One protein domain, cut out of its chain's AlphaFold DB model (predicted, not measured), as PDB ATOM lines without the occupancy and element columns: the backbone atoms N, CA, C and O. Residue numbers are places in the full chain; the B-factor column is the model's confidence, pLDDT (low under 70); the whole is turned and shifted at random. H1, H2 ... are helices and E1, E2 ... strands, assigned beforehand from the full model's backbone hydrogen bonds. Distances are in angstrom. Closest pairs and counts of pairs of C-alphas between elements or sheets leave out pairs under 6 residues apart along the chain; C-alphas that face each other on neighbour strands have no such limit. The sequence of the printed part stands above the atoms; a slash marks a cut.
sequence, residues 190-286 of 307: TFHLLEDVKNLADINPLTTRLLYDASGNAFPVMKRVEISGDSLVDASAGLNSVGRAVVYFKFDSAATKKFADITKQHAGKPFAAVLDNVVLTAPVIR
ATOM      1  N   THR A 190     -22.440  -9.173 -43.784       91.94
ATOM      2  CA  THR A 190     -22.578  -9.047 -42.333       91.94
ATOM      3  C   THR A 190     -22.846  -7.606 -41.954       91.94
ATOM      4  O   THR A 190     -22.384  -6.671 -42.606       91.94
ATOM      5  N   PHE A 191     -23.594  -7.418 -40.876       92.69
ATOM      6  CA  PHE A 191     -23.900  -6.102 -40.348       92.69
ATOM      7  C   PHE A 191     -23.247  -5.914 -38.985       92.69
ATOM      8  O   PHE A 191     -23.278  -6.815 -38.144       92.69
ATOM      9  N   HIS A 192     -22.651  -4.747 -38.778       94.75
ATOM     10  CA  HIS A 192     -21.781  -4.461 -37.645       94.75
ATOM     11  C   HIS A 192     -22.025  -3.057 -37.102       94.75
ATOM     12  O   HIS A 192     -22.251  -2.116 -37.860       94.75
ATOM     13  N   LEU A 193     -21.889  -2.893 -35.791       94.62
ATOM     14  CA  LEU A 193     -21.706  -1.572 -35.198       94.62
ATOM     15  C   LEU A 193     -20.278  -1.073 -35.446       94.62
ATOM     16  O   LEU A 193     -19.352  -1.853 -35.692       94.62
ATOM     17  N   LEU A 194     -20.108   0.244 -35.392       95.25
ATOM     18  CA  LEU A 194     -18.801   0.891 -35.442       95.25
ATOM     19  C   LEU A 194     -18.389   1.361 -34.049       95.25
ATOM     20  O   LEU A 194     -19.228   1.788 -33.253       95.25
ATOM     21  N   GLU A 195     -17.089   1.291 -33.771       93.62
ATOM     22  CA  GLU A 195     -16.519   1.849 -32.547       93.62
ATOM     23  C   GLU A 195     -16.510   3.381 -32.628       93.62
ATOM     24  O   GLU A 195     -16.128   3.963 -33.646       93.62
ATOM     25  N   ASP A 196     -16.943   4.032 -31.551       90.69
ATOM     26  CA  ASP A 196     -16.979   5.490 -31.445       90.69
ATOM     27  C   ASP A 196     -15.618   6.000 -30.953       90.69
ATOM     28  O   ASP A 196     -15.346   6.040 -29.750       90.69
ATOM     29  N   VAL A 197     -14.732   6.318 -31.899       90.12
ATOM     30  CA  VAL A 197     -13.372   6.802 -31.630       90.12
ATOM     31  C   VAL A 197     -13.133   8.167 -32.263       90.12
ATOM     32  O   VAL A 197     -13.570   8.441 -33.380       90.12
ATOM     33  N   LYS A 198     -12.374   9.023 -31.564       88.56
ATOM     34  CA  LYS A 198     -11.951  10.329 -32.098       88.56
ATOM     35  C   LYS A 198     -10.876  10.184 -33.173       88.56
ATOM     36  O   LYS A 198     -10.918  10.904 -34.164       88.56
ATOM     37  N   ASN A 199      -9.938   9.252 -32.985       89.12
ATOM     38  CA  ASN A 199      -8.910   8.921 -33.964       89.12
ATOM     39  C   ASN A 199      -8.900   7.419 -34.236       89.12
ATOM     40  O   ASN A 199      -9.062   6.607 -33.330       89.12
ATOM     41  N   LEU A 200      -8.597   7.036 -35.477       86.38
ATOM     42  CA  LEU A 200      -8.476   5.625 -35.863       86.38
ATOM     43  C   LEU A 200      -7.315   4.896 -35.164       86.38
ATOM     44  O   LEU A 200      -7.292   3.671 -35.152       86.38
ATOM     45  N   ALA A 201      -6.359   5.628 -34.585       88.31
ATOM     46  CA  ALA A 201      -5.285   5.056 -33.774       88.31
ATOM     47  C   ALA A 201      -5.764   4.592 -32.385       88.31
ATOM     48  O   ALA A 201      -5.107   3.755 -31.772       88.31
ATOM     49  N   ASP A 202      -6.906   5.106 -31.918       89.75
ATOM     50  CA  ASP A 202      -7.461   4.821 -30.592       89.75
ATOM     51  C   ASP A 202      -8.368   3.577 -30.596       89.75
ATOM     52  O   ASP A 202      -8.915   3.214 -29.555       89.75
ATOM     53  N   ILE A 203      -8.547   2.924 -31.755       90.75
ATOM     54  CA  ILE A 203      -9.382   1.723 -31.867       90.75
ATOM     55  C   ILE A 203      -8.865   0.633 -30.940       90.75
ATOM     56  O   ILE A 203      -7.659   0.400 -30.840       90.75
ATOM     57  N   ASN A 204      -9.777  -0.108 -30.323       89.12
ATOM     58  CA  ASN A 204      -9.394  -1.295 -29.586       89.12
ATOM     59  C   ASN A 204      -9.173  -2.457 -30.574       89.12
ATOM     60  O   ASN A 204     -10.143  -3.044 -31.065       89.12
ATOM     61  N   PRO A 205      -7.919  -2.876 -30.857       86.88
ATOM     62  CA  PRO A 205      -7.648  -3.907 -31.860       86.88
ATOM     63  C   PRO A 205      -8.158  -5.290 -31.436       86.88
ATOM     64  O   PRO A 205      -8.143  -6.234 -32.231       86.88
ATOM     65  N   LEU A 206      -8.589  -5.453 -30.182       84.38
ATOM     66  CA  LEU A 206      -9.138  -6.697 -29.667       84.38
ATOM     67  C   LEU A 206     -10.588  -6.892 -30.121       84.38
ATOM     68  O   LEU A 206     -10.922  -7.969 -30.625       84.38
ATOM     69  N   THR A 207     -11.403  -5.844 -30.038       86.12
ATOM     70  CA  THR A 207     -12.842  -5.853 -30.351       86.12
ATOM     71  C   THR A 207     -13.159  -5.306 -31.735       86.12
ATOM     72  O   THR A 207     -14.183  -5.666 -32.308       86.12
ATOM     73  N   THR A 208     -12.267  -4.503 -32.310       93.50
ATOM     74  CA  THR A 208     -12.515  -3.732 -33.530       93.50
ATOM     75  C   THR A 208     -11.457  -4.038 -34.580       93.50
ATOM     76  O   THR A 208     -10.321  -4.413 -34.277       93.50
ATOM     77  N   ARG A 209     -11.846  -3.947 -35.850       94.06
ATOM     78  CA  ARG A 209     -10.956  -4.055 -37.005       94.06
ATOM     79  C   ARG A 209     -11.190  -2.885 -37.945       94.06
ATOM     80  O   ARG A 209     -12.322  -2.452 -38.136       94.06
ATOM     81  N   LEU A 210     -10.117  -2.416 -38.564       95.38
ATOM     82  CA  LEU A 210     -10.214  -1.385 -39.582       95.38
ATOM     83  C   LEU A 210     -10.547  -2.044 -40.924       95.38
ATOM     84  O   LEU A 210      -9.772  -2.864 -41.417       95.38
ATOM     85  N   LEU A 211     -11.714  -1.719 -41.477       96.19
ATOM     86  CA  LEU A 211     -12.127  -2.132 -42.819       96.19
ATOM     87  C   LEU A 211     -12.229  -0.916 -43.730       96.19
ATOM     88  O   LEU A 211     -12.342   0.209 -43.252       96.19
ATOM     89  N   TYR A 212     -12.212  -1.160 -45.036       95.44
ATOM     90  CA  TYR A 212     -12.230  -0.105 -46.038       95.44
ATOM     91  C   TYR A 212     -13.417  -0.272 -46.979       95.44
ATOM     92  O   TYR A 212     -13.846  -1.397 -47.253       95.44
ATOM     93  N   ASP A 213     -13.950   0.843 -47.468       94.25
ATOM     94  CA  ASP A 213     -14.868   0.829 -48.605       94.25
ATOM     95  C   ASP A 213     -14.107   0.763 -49.942       94.25
ATOM     96  O   ASP A 213     -12.876   0.821 -50.002       94.25
ATOM     97  N   ALA A 214     -14.851   0.670 -51.045       90.62
ATOM     98  CA  ALA A 214     -14.279   0.660 -52.392       90.62
ATOM     99  C   ALA A 214     -13.546   1.965 -52.776       90.62
ATOM    100  O   ALA A 214     -12.823   1.987 -53.772       90.62
ATOM    101  N   SER A 215     -13.735   3.048 -52.017       92.06
ATOM    102  CA  SER A 215     -13.072   4.342 -52.221       92.06
ATOM    103  C   SER A 215     -11.807   4.496 -51.367       92.06
ATOM    104  O   SER A 215     -11.094   5.484 -51.523       92.06
ATOM    105  N   GLY A 216     -11.512   3.532 -50.487       92.62
ATOM    106  CA  GLY A 216     -10.377   3.561 -49.566       92.62
ATOM    107  C   GLY A 216     -10.648   4.282 -48.242       92.62
ATOM    108  O   GLY A 216      -9.712   4.486 -47.471       92.62
ATOM    109  N   ASN A 217     -11.897   4.656 -47.941       93.50
ATOM    110  CA  ASN A 217     -12.246   5.239 -46.646       93.50
ATOM    111  C   ASN A 217     -12.216   4.160 -45.565       93.50
ATOM    112  O   ASN A 217     -12.753   3.070 -45.760       93.50
ATOM    113  N   ALA A 218     -11.605   4.474 -44.424       94.44
ATOM    114  CA  ALA A 218     -11.425   3.541 -43.322       94.44
ATOM    115  C   ALA A 218     -12.564   3.642 -42.292       94.44
ATOM    116  O   ALA A 218     -12.964   4.738 -41.903       94.44
ATOM    117  N   PHE A 219     -13.033   2.495 -41.804       95.94
ATOM    118  CA  PHE A 219     -14.120   2.380 -40.835       95.94
ATOM    119  C   PHE A 219     -13.718   1.465 -39.665       95.94
ATOM    120  O   PHE A 219     -13.271   0.336 -39.906       95.94
ATOM    121  N   PRO A 220     -13.883   1.905 -38.401       96.56
ATOM    122  CA  PRO A 220     -13.591   1.102 -37.215       96.56
ATOM    123  C   PRO A 220     -14.737   0.116 -36.940       96.56
ATOM    124  O   PRO A 220     -15.610   0.350 -36.107       96.56
ATOM    125  N   VAL A 221     -14.765  -0.989 -37.678       96.56
ATOM    126  CA  VAL A 221     -15.851  -1.975 -37.630       96.56
ATOM    127  C   VAL A 221     -15.653  -2.934 -36.459       96.56
ATOM    128  O   VAL A 221     -14.635  -3.632 -36.378       96.56
ATOM    129  N   MET A 222     -16.637  -3.020 -35.562       94.88
ATOM    130  CA  MET A 222     -16.615  -3.991 -34.467       94.88
ATOM    131  C   MET A 222     -16.630  -5.418 -35.033       94.88
ATOM    132  O   MET A 222     -17.352  -5.727 -35.977       94.88
ATOM    133  N   LYS A 223     -15.815  -6.316 -34.474       92.44
ATOM    134  CA  LYS A 223     -15.658  -7.690 -34.984       92.44
ATOM    135  C   LYS A 223     -16.904  -8.548 -34.777       92.44
ATOM    136  O   LYS A 223     -17.108  -9.491 -35.540       92.44
ATOM    137  N   ARG A 224     -17.728  -8.228 -33.777       91.12
ATOM    138  CA  ARG A 224     -19.015  -8.885 -33.553       91.12
ATOM    139  C   ARG A 224     -19.949  -8.631 -34.732       91.12
ATOM    140  O   ARG A 224     -20.135  -7.491 -35.148       91.12
ATOM    141  N   VAL A 225     -20.542  -9.705 -35.243       92.94
ATOM    142  CA  VAL A 225     -21.609  -9.649 -36.244       92.94
ATOM    143  C   VAL A 225     -22.932  -9.443 -35.516       92.94
ATOM    144  O   VAL A 225     -23.367 -10.298 -34.743       92.94
ATOM    145  N   GLU A 226     -23.591  -8.316 -35.769       91.62
ATOM    146  CA  GLU A 226     -24.914  -8.057 -35.211       91.62
ATOM    147  C   GLU A 226     -26.002  -8.783 -35.994       91.62
ATOM    148  O   GLU A 226     -26.891  -9.391 -35.398       91.62
ATOM    149  N   ILE A 227     -25.930  -8.780 -37.325       89.94
ATOM    150  CA  ILE A 227     -26.862  -9.515 -38.191       89.94
ATOM    151  C   ILE A 227     -26.073 -10.180 -39.318       89.94
ATOM    152  O   ILE A 227     -25.190  -9.558 -39.908       89.94
ATOM    153  N   SER A 228     -26.387 -11.444 -39.607       88.31
ATOM    154  CA  SER A 228     -25.837 -12.174 -40.754       88.31
ATOM    155  C   SER A 228     -26.759 -12.038 -41.967       88.31
ATOM    156  O   SER A 228     -27.982 -12.001 -41.830       88.31
ATOM    157  N   GLY A 229     -26.177 -12.023 -43.164       83.81
ATOM    158  CA  GLY A 229     -26.901 -12.090 -44.430       83.81
ATOM    159  C   GLY A 229     -27.700 -13.383 -44.616       83.81
ATOM    160  O   GLY A 229     -28.638 -13.390 -45.403       83.81
ATOM    161  N   ASP A 230     -27.407 -14.454 -43.873       80.00
ATOM    162  CA  ASP A 230     -28.211 -15.688 -43.916       80.00
ATOM    163  C   ASP A 230     -29.637 -15.493 -43.382       80.00
ATOM    164  O   ASP A 230     -30.546 -16.230 -43.764       80.00
ATOM    165  N   SER A 231     -29.848 -14.460 -42.560       83.50
ATOM    166  CA  SER A 231     -31.168 -14.052 -42.074       83.50
ATOM    167  C   SER A 231     -31.976 -13.252 -43.102       83.50
ATOM    168  O   SER A 231     -33.053 -12.747 -42.785       83.50
ATOM    169  N   LEU A 232     -31.470 -13.085 -44.330       81.12
ATOM    170  CA  LEU A 232     -32.203 -12.449 -45.421       81.12
ATOM    171  C   LEU A 232     -33.201 -13.418 -46.060       81.12
ATOM    172  O   LEU A 232     -32.863 -14.507 -46.536       81.12
ATOM    173  N   VAL A 233     -34.444 -12.960 -46.130       81.69
ATOM    174  CA  VAL A 233     -35.530 -13.581 -46.888       81.69
ATOM    175  C   VAL A 233     -35.519 -13.083 -48.329       81.69
ATOM    176  O   VAL A 233     -35.746 -13.877 -49.239       81.69
ATOM    177  N   ASP A 234     -35.231 -11.796 -48.537       77.88
ATOM    178  CA  ASP A 234     -35.175 -11.179 -49.863       77.88
ATOM    179  C   ASP A 234     -34.139 -10.044 -49.920       77.88
ATOM    180  O   ASP A 234     -33.800  -9.430 -48.902       77.88
ATOM    181  N   ALA A 235     -33.636  -9.776 -51.122       78.56
ATOM    182  CA  ALA A 235     -32.805  -8.623 -51.432       78.56
ATOM    183  C   ALA A 235     -33.133  -8.138 -52.850       78.56
ATOM    184  O   ALA A 235     -32.929  -8.862 -53.825       78.56
ATOM    185  N   SER A 236     -33.616  -6.904 -52.972       76.69
ATOM    186  CA  SER A 236     -34.054  -6.333 -54.245       76.69
ATOM    187  C   SER A 236     -33.377  -4.996 -54.522       76.69
ATOM    188  O   SER A 236     -33.201  -4.156 -53.640       76.69
ATOM    189  N   ALA A 237     -32.958  -4.802 -55.771       81.69
ATOM    190  CA  ALA A 237     -32.461  -3.515 -56.237       81.69
ATOM    191  C   ALA A 237     -33.645  -2.631 -56.641       81.69
ATOM    192  O   ALA A 237     -34.572  -3.092 -57.307       81.69
ATOM    193  N   GLY A 238     -33.594  -1.356 -56.276       82.81
ATOM    194  CA  GLY A 238     -34.615  -0.379 -56.626       82.81
ATOM    195  C   GLY A 238     -34.038   1.019 -56.779       82.81
ATOM    196  O   GLY A 238     -32.825   1.223 -56.726       82.81
ATOM    197  N   LEU A 239     -34.924   1.988 -56.975       80.56
ATOM    198  CA  LEU A 239     -34.585   3.403 -56.955       80.56
ATOM    199  C   LEU A 239     -35.224   4.039 -55.725       80.56
ATOM    200  O   LEU A 239     -36.389   3.780 -55.430       80.56
ATOM    201  N   ASN A 240     -34.478   4.880 -55.018       79.00
ATOM    202  CA  ASN A 240     -35.063   5.705 -53.967       79.00
ATOM    203  C   ASN A 240     -35.865   6.879 -54.563       79.00
ATOM    204  O   ASN A 240     -35.850   7.120 -55.772       79.00
ATOM    205  N   SER A 241     -36.524   7.666 -53.708       76.50
ATOM    206  CA  SER A 241     -37.345   8.821 -54.113       76.50
ATOM    207  C   SER A 241     -36.579   9.913 -54.879       76.50
ATOM    208  O   SER A 241     -37.199  10.802 -55.452       76.50
ATOM    209  N   VAL A 242     -35.244   9.862 -54.886       82.88
ATOM    210  CA  VAL A 242     -34.347  10.817 -55.558       82.88
ATOM    211  C   VAL A 242     -33.705  10.186 -56.808       82.88
ATOM    212  O   VAL A 242     -32.783  10.747 -57.393       82.88
ATOM    213  N   GLY A 243     -34.165   9.003 -57.232       79.44
ATOM    214  CA  GLY A 243     -33.685   8.314 -58.431       79.44
ATOM    215  C   GLY A 243     -32.308   7.657 -58.292       79.44
ATOM    216  O   GLY A 243     -31.693   7.334 -59.306       79.44
ATOM    217  N   ARG A 244     -31.796   7.450 -57.070       77.12
ATOM    218  CA  ARG A 244     -30.536   6.717 -56.844       77.12
ATOM    219  C   ARG A 244     -30.795   5.228 -56.685       77.12
ATOM    220  O   ARG A 244     -31.769   4.842 -56.044       77.12
ATOM    221  N   ALA A 245     -29.897   4.415 -57.236       75.12
ATOM    222  CA  ALA A 245     -29.928   2.969 -57.075       75.12
ATOM    223  C   ALA A 245     -29.661   2.577 -55.616       75.12
ATOM    224  O   ALA A 245     -28.636   2.938 -55.047       75.12
ATOM    225  N   VAL A 246     -30.575   1.811 -55.031       76.69
ATOM    226  CA  VAL A 246     -30.497   1.325 -53.650       76.69
ATOM    227  C   VAL A 246     -30.793  -0.169 -53.596       76.69
ATOM    228  O   VAL A 246     -31.418  -0.716 -54.508       76.69
ATOM    229  N   VAL A 247     -30.350  -0.834 -52.529       75.62
ATOM    230  CA  VAL A 247     -30.714  -2.232 -52.263       75.62
ATOM    231  C   VAL A 247     -31.566  -2.304 -51.006       75.62
ATOM    232  O   VAL A 247     -31.165  -1.867 -49.926       75.62
ATOM    233  N   TYR A 248     -32.754  -2.871 -51.172       76.38
ATOM    234  CA  TYR A 248     -33.665  -3.199 -50.096       76.38
ATOM    235  C   TYR A 248     -33.387  -4.618 -49.636       76.38
ATOM    236  O   TYR A 248     -33.270  -5.539 -50.441       76.38
ATOM    237  N   PHE A 249     -33.291  -4.781 -48.327       80.00
ATOM    238  CA  PHE A 249     -33.148  -6.075 -47.687       80.00
ATOM    239  C   PHE A 249     -34.464  -6.411 -46.993       80.00
ATOM    240  O   PHE A 249     -35.153  -5.517 -46.516       80.00
ATOM    241  N   LYS A 250     -34.826  -7.688 -46.918       81.38
ATOM    242  CA  LYS A 250     -35.893  -8.174 -46.040       81.38
ATOM    243  C   LYS A 250     -35.306  -9.258 -45.158       81.38
ATOM    244  O   LYS A 250     -34.835 -10.269 -45.671       81.38
ATOM    245  N   PHE A 251     -35.323  -9.044 -43.846       84.19
ATOM    246  CA  PHE A 251     -34.903 -10.051 -42.876       84.19
ATOM    247  C   PHE A 251     -36.065 -10.984 -42.523       84.19
ATOM    248  O   PHE A 251     -37.237 -10.647 -42.709       84.19
ATOM    249  N   ASP A 252     -35.734 -12.151 -41.978       84.00
ATOM    250  CA  ASP A 252     -36.698 -13.001 -41.288       84.00
ATOM    251  C   ASP A 252     -37.231 -12.319 -40.009       84.00
ATOM    252  O   ASP A 252     -36.770 -11.250 -39.591       84.00
ATOM    253  N   SER A 253     -38.247 -12.911 -39.382       86.06
ATOM    254  CA  SER A 253     -38.905 -12.322 -38.208       86.06
ATOM    255  C   SER A 253     -37.973 -12.190 -36.997       86.06
ATOM    256  O   SER A 253     -38.068 -11.210 -36.253       86.06
ATOM    257  N   ALA A 254     -37.051 -13.137 -36.806       87.00
ATOM    258  CA  ALA A 254     -36.115 -13.137 -35.689       87.00
ATOM    259  C   ALA A 254     -35.069 -12.025 -35.849       87.00
ATOM    260  O   ALA A 254     -34.853 -11.234 -34.928       87.00
ATOM    261  N   ALA A 255     -34.471 -11.910 -37.033       85.88
ATOM    262  CA  ALA A 255     -33.517 -10.862 -37.360       85.88
ATOM    263  C   ALA A 255     -34.174  -9.481 -37.451       85.88
ATOM    264  O   ALA A 255     -33.563  -8.506 -37.026       85.88
ATOM    265  N   THR A 256     -35.432  -9.379 -37.894       84.62
ATOM    266  CA  THR A 256     -36.197  -8.117 -37.853       84.62
ATOM    267  C   THR A 256     -36.356  -7.618 -36.418       84.62
ATOM    268  O   THR A 256     -36.091  -6.450 -36.138       84.62
ATOM    269  N   LYS A 257     -36.721  -8.503 -35.483       87.31
ATOM    270  CA  LYS A 257     -36.808  -8.154 -34.058       87.31
ATOM    271  C   LYS A 257     -35.445  -7.749 -33.493       87.31
ATOM    272  O   LYS A 257     -35.341  -6.723 -32.831       87.31
ATOM    273  N   LYS A 258     -34.391  -8.508 -33.808       87.94
ATOM    274  CA  LYS A 258     -33.022  -8.178 -33.385       87.94
ATOM    275  C   LYS A 258     -32.586  -6.808 -33.908       87.94
ATOM    276  O   LYS A 258     -32.017  -6.014 -33.167       87.94
ATOM    277  N   PHE A 259     -32.880  -6.512 -35.171       86.06
ATOM    278  CA  PHE A 259     -32.555  -5.236 -35.795       86.06
ATOM    279  C   PHE A 259     -33.294  -4.060 -35.147       86.06
ATOM    280  O   PHE A 259     -32.692  -3.018 -34.879       86.06
ATOM    281  N   ALA A 260     -34.576  -4.239 -34.829       84.88
ATOM    282  CA  ALA A 260     -35.359  -3.276 -34.060       84.88
ATOM    283  C   ALA A 260     -34.721  -2.978 -32.691       84.88
ATOM    284  O   ALA A 260     -34.576  -1.815 -32.313       84.88
ATOM    285  N   ASP A 261     -34.286  -4.014 -31.972       88.38
ATOM    286  CA  ASP A 261     -33.642  -3.860 -30.664       88.38
ATOM    287  C   ASP A 261     -32.296  -3.123 -30.775       88.38
ATOM    288  O   ASP A 261     -32.048  -2.179 -30.022       88.38
ATOM    289  N   ILE A 262     -31.461  -3.483 -31.758       88.06
ATOM    290  CA  ILE A 262     -30.171  -2.823 -32.019       88.06
ATOM    291  C   ILE A 262     -30.384  -1.346 -32.358       88.06
ATOM    292  O   ILE A 262     -29.758  -0.472 -31.762       88.06
ATOM    293  N   THR A 263     -31.284  -1.041 -33.293       85.12
ATOM    294  CA  THR A 263     -31.517   0.348 -33.720       85.12
ATOM    295  C   THR A 263     -32.083   1.216 -32.598       85.12
ATOM    296  O   THR A 263     -31.752   2.396 -32.505       85.12
ATOM    297  N   LYS A 264     -32.867   0.631 -31.686       86.94
ATOM    298  CA  LYS A 264     -33.349   1.314 -30.482       86.94
ATOM    299  C   LYS A 264     -32.231   1.609 -29.479       86.94
ATOM    300  O   LYS A 264     -32.226   2.681 -28.882       86.94
ATOM    301  N   GLN A 265     -31.308   0.672 -29.274       89.56
ATOM    302  CA  GLN A 265     -30.224   0.799 -28.290       89.56
ATOM    303  C   GLN A 265     -29.050   1.649 -28.795       89.56
ATOM    304  O   GLN A 265     -28.346   2.269 -28.000       89.56
ATOM    305  N   HIS A 266     -28.850   1.702 -30.112       88.88
ATOM    306  CA  HIS A 266     -27.703   2.344 -30.755       88.88
ATOM    307  C   HIS A 266     -28.104   3.536 -31.639       88.88
ATOM    308  O   HIS A 266     -27.438   3.831 -32.631       88.88
ATOM    309  N   ALA A 267     -29.180   4.243 -31.284       87.94
ATOM    310  CA  ALA A 267     -29.572   5.474 -31.965       87.94
ATOM    311  C   ALA A 267     -28.424   6.504 -31.958       87.94
ATOM    312  O   ALA A 267     -27.727   6.684 -30.960       87.94
ATOM    313  N   GLY A 268     -28.208   7.160 -33.096       85.38
ATOM    314  CA  GLY A 268     -27.105   8.091 -33.327       85.38
ATOM    315  C   GLY A 268     -25.763   7.433 -33.661       85.38
ATOM    316  O   GLY A 268     -24.828   8.152 -34.007       85.38
ATOM    317  N   LYS A 269     -25.646   6.098 -33.613       90.56
ATOM    318  CA  LYS A 269     -24.404   5.382 -33.945       90.56
ATOM    319  C   LYS A 269     -24.411   4.855 -35.386       90.56
ATOM    320  O   LYS A 269     -25.484   4.545 -35.914       90.56
ATOM    321  N   PRO A 270     -23.243   4.748 -36.048       91.38
ATOM    322  CA  PRO A 270     -23.160   4.153 -37.371       91.38
ATOM    323  C   PRO A 270     -23.303   2.629 -37.328       91.38
ATOM    324  O   PRO A 270     -22.803   1.959 -36.422       91.38
ATOM    325  N   PHE A 271     -23.965   2.086 -38.347       91.12
ATOM    326  CA  PHE A 271     -24.208   0.658 -38.519       91.12
ATOM    327  C   PHE A 271     -23.807   0.236 -39.929       91.12
ATOM    328  O   PHE A 271     -24.456   0.611 -40.903       91.12
ATOM    329  N   ALA A 272     -22.710  -0.504 -40.047       93.56
ATOM    330  CA  ALA A 272     -22.139  -0.870 -41.329       93.56
ATOM    331  C   ALA A 272     -22.697  -2.171 -41.888       93.56
ATOM    332  O   ALA A 272     -22.830  -3.162 -41.172       93.56
ATOM    333  N   ALA A 273     -22.919  -2.176 -43.201       92.06
ATOM    334  CA  ALA A 273     -23.043  -3.385 -43.998       92.06
ATOM    335  C   ALA A 273     -21.679  -3.699 -44.624       92.06
ATOM    336  O   ALA A 273     -21.081  -2.851 -45.292       92.06
ATOM    337  N   VAL A 274     -21.184  -4.913 -44.408       93.25
ATOM    338  CA  VAL A 274     -19.868  -5.383 -44.844       93.25
ATOM    339  C   VAL A 274     -20.053  -6.600 -45.735       93.25
ATOM    340  O   VAL A 274     -20.739  -7.540 -45.352       93.25
ATOM    341  N   LEU A 275     -19.428  -6.593 -46.907       90.62
ATOM    342  CA  LEU A 275     -19.432  -7.703 -47.852       90.62
ATOM    343  C   LEU A 275     -17.999  -8.174 -48.071       90.62
ATOM    344  O   LEU A 275     -17.178  -7.403 -48.555       90.62
ATOM    345  N   ASP A 276     -17.683  -9.411 -47.692       89.31
ATOM    346  CA  ASP A 276     -16.340  -9.990 -47.863       89.31
ATOM    347  C   ASP A 276     -15.207  -9.085 -47.326       89.31
ATOM    348  O   ASP A 276     -14.148  -8.938 -47.930       89.31
ATOM    349  N   ASN A 277     -15.433  -8.480 -46.152       90.75
ATOM    350  CA  ASN A 277     -14.547  -7.509 -45.483       90.75
ATOM    351  C   ASN A 277     -14.431  -6.126 -46.152       90.75
ATOM    352  O   ASN A 277     -13.631  -5.308 -45.699       90.75
ATOM    353  N   VAL A 278     -15.246  -5.832 -47.163       93.25
ATOM    354  CA  VAL A 278     -15.379  -4.497 -47.759       93.25
ATOM    355  C   VAL A 278     -16.609  -3.810 -47.181       93.25
ATOM    356  O   VAL A 278     -17.703  -4.375 -47.181       93.25
ATOM    357  N   VAL A 279     -16.455  -2.585 -46.683       94.38
ATOM    358  CA  VAL A 279     -17.592  -1.792 -46.200       94.38
ATOM    359  C   VAL A 279     -18.400  -1.320 -47.403       94.38
ATOM    360  O   VAL A 279     -17.895  -0.598 -48.258       94.38
ATOM    361  N   LEU A 280     -19.664  -1.735 -47.471       90.69
ATOM    362  CA  LEU A 280     -20.595  -1.272 -48.497       90.69
ATOM    363  C   LEU A 280     -21.166   0.098 -48.139       90.69
ATOM    364  O   LEU A 280     -21.268   0.983 -48.983       90.69
ATOM    365  N   THR A 281     -21.572   0.255 -46.881       88.38
ATOM    366  CA  THR A 281     -22.130   1.493 -46.339       88.38
ATOM    367  C   THR A 281     -22.036   1.476 -44.817       88.38
ATOM    368  O   THR A 281     -21.954   0.400 -44.224       88.38
ATOM    369  N   ALA A 282     -22.088   2.650 -44.189       90.56
ATOM    370  CA  ALA A 282     -22.124   2.813 -42.736       90.56
ATOM    371  C   ALA A 282     -23.055   3.973 -42.329       90.56
ATOM    372  O   ALA A 282     -22.590   4.987 -41.800       90.56
ATOM    373  N   PRO A 283     -24.369   3.886 -42.617       86.50
ATOM    374  CA  PRO A 283     -25.324   4.918 -42.237       86.50
ATOM    375  C   PRO A 283     -25.431   5.054 -40.717       86.50
ATOM    376  O   PRO A 283     -25.294   4.089 -39.966       86.50
ATOM    377  N   VAL A 284     -25.754   6.266 -40.271       87.69
ATOM    378  CA  VAL A 284     -26.106   6.536 -38.874       87.69
ATOM    379  C   VAL A 284     -27.544   6.097 -38.615       87.69
ATOM    380  O   VAL A 284     -28.456   6.482 -39.352       87.69
ATOM    381  N   ILE A 285     -27.757   5.327 -37.548       83.25
ATOM    382  CA  ILE A 285     -29.087   4.946 -37.070       83.25
ATOM    383  C   ILE A 285     -29.787   6.209 -36.561       83.25
ATOM    384  O   ILE A 285     -29.363   6.798 -35.572       83.25
ATOM    385  N   ARG A 286     -30.857   6.649 -37.228       77.12
ATOM    386  CA  ARG A 286     -31.598   7.862 -36.832       77.12
ATOM    387  C   ARG A 286     -32.772   7.556 -35.915       77.12
ATOM    388  O   ARG A 286     -32.954   8.223 -34.905       77.12
TER     389      ARG A 286
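AT A GLANCE: This is residues 190 to 286 of the 307 residues of the protein "SecD/SecF GG Motif family protein" of Anaplasma phagocytophilum str. ApNP (UniProt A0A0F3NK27). Picture a small five-stranded sheet folded back on itself, E1 and E6 facing E2 and E3 with E7 as the hinge, nearly a barrel. A long, separate hairpin of E4 and E5 stands across a gap from it, and H1 follows from one end of that hairpin and leads back toward the sheet. The printed part has 97 residues, with one named helix and seven named strands in the order E1, E2, E3, E4, E5, H1, E6, E7; the class is mixed, helices and strands. The folded sheet is mixed and runs E1, E6, E7, E2, E3, while E4 and E5 make an antiparallel sheet of two. The whole is compact, with a radius of gyration of the C-alphas of 14.0 A, and spans 37 by 30 by 25 A.

HOW THE PARTS SIT: Begin with E1, residues 190 to 193, and E6, residues 271 to 275, which are antiparallel at 151 degrees; look for N 192 and O 272, 2.9 A apart. E7, residues 278 to 281, forms a hairpin with E6, with N 275 and O 278 at 2.8 A. E2, residues 208 to 213, meets E7 only at a point, where C-alphas 279 and 213 face each other at 4.5 A. E3, residues 218 to 222, forms a hairpin with E2, with N 211 and O 219 at 3.0 A. The edge strands are E1 and E3, and their closest C-alphas, Leu 193 and Met 222, are 5.7 A apart. The sheet is strongly twisted. Now move to the hairpin of E4, residues 232 to 239, and E5, residues 245 to 251, antiparallel at 160 degrees, with N 236 and O 248 at 2.9 A. Both strands are apart from the five strands of the folded sheet. H1, residues 253 to 265, is only just not on that sheet, with 4 pairs of C-alphas within 10 A, and only just apart from E4, at 8.3 A. In H1 every O i to N i+4 pair is within hydrogen-bond range.

IN THESE COORDINATES: Find C-alpha 190 at (-22.578, -9.047, -42.333), where E1 begins; it runs 10.4 A. E2 runs 15.9 A and E3 12.7 A. From C-alpha 232 at (-32.203, -12.449, -45.421), E4 runs 19.7 A; E5 comes back over 19.9 A and H1 runs 18.6 A. E6 runs 13.4 A, and E7 runs 9.1 A to C-alpha 281 at (-22.130, 1.493, -46.339).

THE WHOLE: Look to Leu 206 and Gly 243 for the two C-alphas farthest apart, at 40.7 A. The link from E1 to E2, residues 194 to 207, is long. The printed part has no cut. Its mean pLDDT is 87.7, and no printed residue is under 70.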